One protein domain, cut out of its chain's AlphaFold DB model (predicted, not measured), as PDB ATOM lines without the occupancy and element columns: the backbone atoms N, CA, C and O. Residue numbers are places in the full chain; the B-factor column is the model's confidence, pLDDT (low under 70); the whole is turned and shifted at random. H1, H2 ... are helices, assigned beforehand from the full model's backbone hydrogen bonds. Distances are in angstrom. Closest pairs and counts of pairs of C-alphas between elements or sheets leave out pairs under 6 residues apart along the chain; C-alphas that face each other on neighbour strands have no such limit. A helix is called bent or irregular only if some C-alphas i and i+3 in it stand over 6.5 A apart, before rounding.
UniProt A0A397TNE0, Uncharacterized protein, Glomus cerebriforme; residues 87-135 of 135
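Overview. This is residues 87 to 135 of the 135 residues of an uncharacterized protein of Glomus cerebriforme (UniProt A0A397TNE0). Two helices, H1 and H2, follow each other with one residue between them and make a corner, an L whose two arms meet near residue 98, and a third helix, H3, passes through the opening of this L about perpendicular to both arms. The long link of residues 111 to 121 leaves the far end of H2 and folds back to where H3 begins. The printed part has 49 residues with three named helices, in the order H1, H2, H3 along the chain, and no named strand; the class is all helix, with 36 residues in the helices. The whole is compact, with a radius of gyration of the C-alphas of 10.1 A, and its rounded outline spans 30 by 23 by 17 A.

Along the chain. The printed part begins with H1, residues 87 to 97, whose first C-alpha, that of Ser 87, is at (125.263, -15.568, 0.696). From there H1 runs 15.4 A, from first to last C-alpha, to Ile 97 at (120.772, -7.929, 13.282). Asn 98 is the one residue between H1 and the next helix. H2 holds residues 99 to 110 and is 15.8 A long, from the C-alpha of Tyr 99 at (125.181, -8.088, 16.914) to that of Phe 110 at (138.104, -14.585, 23.272). Residues 111 to 121 follow as a link with no named element. H3, residues 122 to 134, is the longest helix by residues, with 13, and measures 18.2 A from first to last C-alpha. It begins at C-alpha 122, at (133.901, -11.411, 6.642), and ends at C-alpha 134, at (128.103, -25.886, 16.004). Gly 135 comes after it and is the chain's last residue.

Arrangement. H1 and H2 are close but not clearly touching, with 1 pair of C-alphas within 8 A. That closest pair is Phe 95 and Phe 102, whose C-alphas are 7.1 A apart. Their lines stand at 88 degrees, about perpendicular, and their centres are 16.0 A apart. H1 touches H3, with 7 pairs of C-alphas within 8 A. The closest C-alphas of these two helices are those of Phe 95 and Ile 125, 6.6 A apart. Their lines are about perpendicular, at 75 degrees, and their centres are 10.9 A apart. H2 and H3 only just touch, with 3 pairs of C-alphas within 8 A. H2 touches H3 with residues 102 to 106 alone, and H3 touches H2 with residue 128 alone. The closest C-alphas here are those of Phe 102 and Leu 128, 6.8 A apart. The lines of H2 and H3 stand at 83 degrees, about perpendicular, and their centres are 11.0 A apart. Along the backbones of H1, H2 and H3, every O i to N i+4 pair is within hydrogen-bond range. No helix is bent or irregular.

Size, cuts and confidence. The two C-alphas farthest apart in the domain are those of Ser 87, in H1, and Asp 113, in the link after H2, at 31.1 A. From the first to the last printed C-alpha, Ser 87 to Gly 135, the distance is 21.5 A. The link from H1 to H2 is tight, with 1 residue, and the link from H2 to H3 is long, with 11 residues. The printed part has no cut and runs from residue 87 to residue 135. The mean pLDDT of the printed part is 94.5, and no printed residue is under 70 in this predicted model.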
ATOM      1  N   SER A  87     124.698 -14.894  -0.478       92.25
ATOM      2  CA  SER A  87     125.263 -15.568   0.696       92.25
ATOM      3  C   SER A  87     126.093 -14.634   1.585       92.25
ATOM      4  O   SER A  87     126.010 -14.715   2.811       92.25
ATOM      5  N   LEU A  88     126.913 -13.764   0.993       91.50
ATOM      6  CA  LEU A  88     127.736 -12.797   1.725       91.50
ATOM      7  C   LEU A  88     126.867 -11.780   2.467       91.50
ATOM      8  O   LEU A  88     127.005 -11.626   3.681       91.50
ATOM      9  N   ASN A  89     125.921 -11.164   1.758       90.06
ATOM     10  CA  ASN A  89     125.022 -10.166   2.327       90.06
ATOM     11  C   ASN A  89     124.121 -10.774   3.403       90.06
ATOM     12  O   ASN A  89     123.896 -10.144   4.433       90.06
ATOM     13  N   SER A  90     123.628 -12.000   3.210       93.38
ATOM     14  CA  SER A  90     122.814 -12.694   4.212       93.38
ATOM     15  C   SER A  90     123.596 -12.949   5.499       93.38
ATOM     16  O   SER A  90     123.080 -12.676   6.579       93.38
ATOM     17  N   ARG A  91     124.848 -13.413   5.405       95.06
ATOM     18  CA  ARG A  91     125.705 -13.647   6.580       95.06
ATOM     19  C   ARG A  91     126.016 -12.359   7.332       95.06
ATOM     20  O   ARG A  91     125.870 -12.322   8.552       95.06
ATOM     21  N   GLU A  92     126.389 -11.303   6.613       95.19
ATOM     22  CA  GLU A  92     126.601  -9.982   7.210       95.19
ATOM     23  C   GLU A  92     125.318  -9.466   7.878       95.19
ATOM     24  O   GLU A  92     125.355  -9.004   9.014       95.19
ATOM     25  N   THR A  93     124.168  -9.624   7.222       95.00
ATOM     26  CA  THR A  93     122.864  -9.193   7.745       95.00
ATOM     27  C   THR A  93     122.489  -9.928   9.030       95.00
ATOM     28  O   THR A  93     122.127  -9.287  10.014       95.00
ATOM     29  N   ILE A  94     122.607 -11.260   9.057       95.56
ATOM     30  CA  ILE A  94     122.320 -12.070  10.253       95.56
ATOM     31  C   ILE A  94     123.209 -11.633  11.417       95.56
ATOM     32  O   ILE A  94     122.715 -11.474  12.537       95.56
ATOM     33  N   PHE A  95     124.496 -11.405  11.145       96.69
ATOM     34  CA  PHE A  95     125.441 -10.918  12.141       96.69
ATOM     35  C   PHE A  95     125.041  -9.543  12.687       96.69
ATOM     36  O   PHE A  95     124.960  -9.373  13.899       96.69
ATOM     37  N   LEU A  96     124.749  -8.577  11.812       95.69
ATOM     38  CA  LEU A  96     124.412  -7.208  12.214       95.69
ATOM     39  C   LEU A  96     123.093  -7.129  12.993       95.69
ATOM     40  O   LEU A  96     123.025  -6.417  13.994       95.69
ATOM     41  N   ILE A  97     122.065  -7.877  12.577       97.00
ATOM     42  CA  ILE A  97     120.772  -7.929  13.282       97.00
ATOM     43  C   ILE A  97     120.947  -8.492  14.697       97.00
ATOM     44  O   ILE A  97     120.326  -8.003  15.638       97.00
ATOM     45  N   ASN A  98     121.817  -9.490  14.861       96.62
ATOM     46  CA  ASN A  98     122.049 -10.167  16.138       96.62
ATOM     47  C   ASN A  98     123.378  -9.751  16.781       96.62
ATOM     48  O   ASN A  98     123.984 -10.532  17.514       96.62
ATOM     49  N   TYR A  99     123.843  -8.526  16.519       96.94
ATOM     50  CA  TYR A  99     125.181  -8.088  16.914       96.94
ATOM     51  C   TYR A  99     125.445  -8.289  18.415       96.94
ATOM     52  O   TYR A  99     126.486  -8.821  18.784       96.94
ATOM     53  N   ASN A 100     124.486  -7.941  19.282       96.62
ATOM     54  CA  ASN A 100     124.642  -8.078  20.736       96.62
ATOM     55  C   ASN A 100     124.862  -9.537  21.172       96.62
ATOM     56  O   ASN A 100     125.658  -9.797  22.069       96.62
ATOM     57  N   PHE A 101     124.184 -10.492  20.529       96.69
ATOM     58  CA  PHE A 101     124.389 -11.917  20.791       96.69
ATOM     59  C   PHE A 101     125.814 -12.336  20.415       96.69
ATOM     60  O   PHE A 101     126.520 -12.945  21.220       96.69
ATOM     61  N   PHE A 102     126.262 -11.954  19.216       96.81
ATOM     62  CA  PHE A 102     127.607 -12.273  18.745       96.81
ATOM     63  C   PHE A 102     128.701 -11.575  19.554       96.81
ATOM     64  O   PHE A 102     129.773 -12.145  19.727       96.81
ATOM     65  N   GLU A 103     128.437 -10.381  20.079       96.44
ATOM     66  CA  GLU A 103     129.345  -9.652  20.962       96.44
ATOM     67  C   GLU A 103     129.530 -10.376  22.302       96.44
ATOM     68  O   GLU A 103     130.664 -10.611  22.715       96.44
ATOM     69  N   ILE A 104     128.438 -10.823  22.931       96.00
ATOM     70  CA  ILE A 104     128.502 -11.631  24.158       96.00
ATOM     71  C   ILE A 104     129.277 -12.927  23.902       96.00
ATOM     72  O   ILE A 104     130.207 -13.246  24.642       96.00
ATOM     73  N   MET A 105     128.936 -13.655  22.836       95.81
ATOM     74  CA  MET A 105     129.623 -14.896  22.470       95.81
ATOM     75  C   MET A 105     131.115 -14.660  22.196       95.81
ATOM     76  O   MET A 105     131.958 -15.432  22.644       95.81
ATOM     77  N   TYR A 106     131.457 -13.570  21.509       96.44
ATOM     78  CA  TYR A 106     132.842 -13.198  21.247       96.44
ATOM     79  C   TYR A 106     133.617 -12.953  22.550       96.44
ATOM     80  O   TYR A 106     134.714 -13.486  22.704       96.44
ATOM     81  N   TYR A 107     133.049 -12.226  23.518       96.69
ATOM     82  CA  TYR A 107     133.706 -11.993  24.812       96.69
ATOM     83  C   TYR A 107     133.829 -13.258  25.664       96.69
ATOM     84  O   TYR A 107     134.826 -13.416  26.366       96.69
ATOM     85  N   LEU A 108     132.867 -14.180  25.574       95.19
ATOM     86  CA  LEU A 108     132.945 -15.475  26.256       95.19
ATOM     87  C   LEU A 108     134.078 -16.356  25.707       95.19
ATOM     88  O   LEU A 108     134.732 -17.050  26.479       95.19
ATOM     89  N   ILE A 109     134.319 -16.322  24.394       94.50
ATOM     90  CA  ILE A 109     135.310 -17.183  23.730       94.50
ATOM     91  C   ILE A 109     136.712 -16.565  23.752       94.50
ATOM     92  O   ILE A 109     137.694 -17.265  23.989       94.50
ATOM     93  N   PHE A 110     136.820 -15.262  23.485       94.69
ATOM     94  CA  PHE A 110     138.104 -14.585  23.272       94.69
ATOM     95  C   PHE A 110     138.553 -13.706  24.444       94.69
ATOM     96  O   PHE A 110     139.680 -13.213  24.414       94.69
ATOM     97  N   GLY A 111     137.707 -13.529  25.463       95.50
ATOM     98  CA  GLY A 111     137.961 -12.666  26.615       95.50
ATOM     99  C   GLY A 111     137.307 -11.288  26.486       95.50
ATOM    100  O   GLY A 111     137.171 -10.728  25.395       95.50
ATOM    101  N   SER A 112     136.906 -10.725  27.628       93.38
ATOM    102  CA  SER A 112     136.267  -9.404  27.722       93.38
ATOM    103  C   SER A 112     137.224  -8.229  27.491       93.38
ATOM    104  O   SER A 112     136.773  -7.097  27.338       93.38
ATOM    105  N   ASP A 113     138.536  -8.477  27.449       94.25
ATOM    106  CA  ASP A 113     139.558  -7.495  27.075       94.25
ATOM    107  C   ASP A 113     139.630  -7.268  25.554       94.25
ATOM    108  O   ASP A 113     140.250  -6.304  25.094       94.25
ATOM    109  N   LYS A 114     139.019  -8.152  24.754       94.00
ATOM    110  CA  LYS A 114     138.959  -8.019  23.295       94.00
ATOM    111  C   LYS A 114     137.769  -7.176  22.874       94.00
ATOM    112  O   LYS A 114     136.746  -7.151  23.537       94.00
ATOM    113  N   ILE A 115     137.890  -6.518  21.721       93.38
ATOM    114  CA  ILE A 115     136.828  -5.692  21.137       93.38
ATOM    115  C   ILE A 115     136.341  -6.356  19.852       93.38
ATOM    116  O   ILE A 115     137.140  -6.621  18.948       93.38
ATOM    117  N   LEU A 116     135.032  -6.593  19.755       95.25
ATOM    118  CA  LEU A 116     134.391  -6.944  18.493       95.25
ATOM    119  C   LEU A 116     134.088  -5.654  17.724       95.25
ATOM    120  O   LEU A 116     133.439  -4.742  18.231       95.25
ATOM    121  N   ALA A 117     134.587  -5.546  16.496       93.81
ATOM    122  CA  ALA A 117     134.288  -4.390  15.661       93.81
ATOM    123  C   ALA A 117     132.798  -4.377  15.277       93.81
ATOM    124  O   ALA A 117     132.248  -5.415  14.918       93.81
ATOM    125  N   LYS A 118     132.170  -3.191  15.235       91.69
ATOM    126  CA  LYS A 118     130.774  -3.027  14.775       91.69
ATOM    127  C   LYS A 118     130.548  -3.518  13.342       91.69
ATOM    128  O   LYS A 118     129.453  -3.952  13.005       91.69
ATOM    129  N   LYS A 119     131.594  -3.470  12.514       91.00
ATOM    130  CA  LYS A 119     131.618  -4.040  11.166       91.00
ATOM    131  C   LYS A 119     132.872  -4.908  10.997       91.00
ATOM    132  O   LYS A 119     133.888  -4.421  10.497       91.00
ATOM    133  N   PRO A 120     132.851  -6.155  11.493       92.25
ATOM    134  CA  PRO A 120     134.005  -7.036  11.442       92.25
ATOM    135  C   PRO A 120     134.271  -7.524  10.016       92.25
ATOM    136  O   PRO A 120     133.421  -7.444   9.128       92.25
ATOM    137  N   LYS A 121     135.474  -8.057   9.790       94.31
ATOM    138  CA  LYS A 121     135.822  -8.652   8.493       94.31
ATOM    139  C   LYS A 121     135.008  -9.929   8.273       94.31
ATOM    140  O   LYS A 121     134.708 -10.652   9.219       94.31
ATOM    141  N   LEU A 122     134.731 -10.260   7.011       93.31
ATOM    142  CA  LEU A 122     133.901 -11.411   6.642       93.31
ATOM    143  C   LEU A 122     134.355 -12.734   7.286       93.31
ATOM    144  O   LEU A 122     133.521 -13.531   7.695       93.31
ATOM    145  N   TYR A 123     135.664 -12.972   7.413       95.00
ATOM    146  CA  TYR A 123     136.160 -14.194   8.053       95.00
ATOM    147  C   TYR A 123     135.795 -14.269   9.546       95.00
ATOM    148  O   TYR A 123     135.544 -15.358  10.046       95.00
ATOM    149  N   GLN A 124     135.727 -13.130  10.247       94.94
ATOM    150  CA  GLN A 124     135.318 -13.071  11.654       94.94
ATOM    151  C   GLN A 124     133.817 -13.326  11.783       94.94
ATOM    152  O   GLN A 124     133.403 -14.096  12.643       94.94
ATOM    153  N   ILE A 125     133.018 -12.736  10.886       96.88
ATOM    154  CA  ILE A 125     131.577 -13.011  10.791       96.88
ATOM    155  C   ILE A 125     131.348 -14.508  10.559       96.88
ATOM    156  O   ILE A 125     130.590 -15.132  11.293       96.88
ATOM    157  N   ASN A 126     132.051 -15.101   9.592       96.31
ATOM    158  CA  ASN A 126     131.940 -16.528   9.295       96.31
ATOM    159  C   ASN A 126     132.336 -17.395  10.493       96.31
ATOM    160  O   ASN A 126     131.627 -18.344  10.795       96.31
ATOM    161  N   LEU A 127     133.426 -17.063  11.190       95.94
ATOM    162  CA  LEU A 127     133.859 -17.805  12.374       95.94
ATOM    163  C   LEU A 127     132.780 -17.804  13.461       95.94
ATOM    164  O   LEU A 127     132.457 -18.854  14.003       95.94
ATOM    165  N   LEU A 128     132.206 -16.639  13.765       96.50
ATOM    166  CA  LEU A 128     131.179 -16.527  14.797       96.50
ATOM    167  C   LEU A 128     129.878 -17.226  14.391       96.50
ATOM    168  O   LEU A 128     129.268 -17.890  15.221       96.50
ATOM    169  N   LEU A 129     129.480 -17.138  13.121       96.69
ATOM    170  CA  LEU A 129     128.333 -17.893  12.611       96.69
ATOM    171  C   LEU A 129     128.556 -19.408  12.711       96.69
ATOM    172  O   LEU A 129     127.652 -20.126  13.123       96.69
ATOM    173  N   GLU A 130     129.753 -19.888  12.376       96.75
ATOM    174  CA  GLU A 130     130.115 -21.306  12.483       96.75
ATOM    175  C   GLU A 130     130.118 -21.798  13.933       96.75
ATOM    176  O   GLU A 130     129.621 -22.890  14.201       96.75
ATOM    177  N   LEU A 131     130.644 -21.000  14.866       95.56
ATOM    178  CA  LEU A 131     130.627 -21.320  16.296       95.56
ATOM    179  C   LEU A 131     129.192 -21.389  16.823       95.56
ATOM    180  O   LEU A 131     128.804 -22.392  17.409       95.56
ATOM    181  N   ALA A 132     128.370 -20.382  16.514       95.25
ATOM    182  CA  ALA A 132     126.964 -20.366  16.905       95.25
ATOM    183  C   ALA A 132     126.166 -21.541  16.311       95.25
ATOM    184  O   ALA A 132     125.234 -22.031  16.941       95.25
ATOM    185  N   PHE A 133     126.518 -21.990  15.103       94.75
ATOM    186  CA  PHE A 133     125.872 -23.133  14.461       94.75
ATOM    187  C   PHE A 133     126.285 -24.477  15.079       94.75
ATOM    188  O   PHE A 133     125.466 -25.393  15.142       94.75
ATOM    189  N   LYS A 134     127.546 -24.615  15.510       92.38
ATOM    190  CA  LYS A 134     128.103 -25.886  16.004       92.38
ATOM    191  C   LYS A 134     127.901 -26.126  17.501       92.38
ATOM    192  O   LYS A 134     127.889 -27.294  17.884       92.38
ATOM    193  N   GLY A 135     127.695 -25.073  18.294       75.06
ATOM    194  CA  GLY A 135     127.591 -25.154  19.756       75.06
ATOM    195  C   GLY A 135     128.952 -25.057  20.417       75.06
ATOM    196  O   GLY A 135     129.607 -26.111  20.566       75.06
TER     197      GLY A 135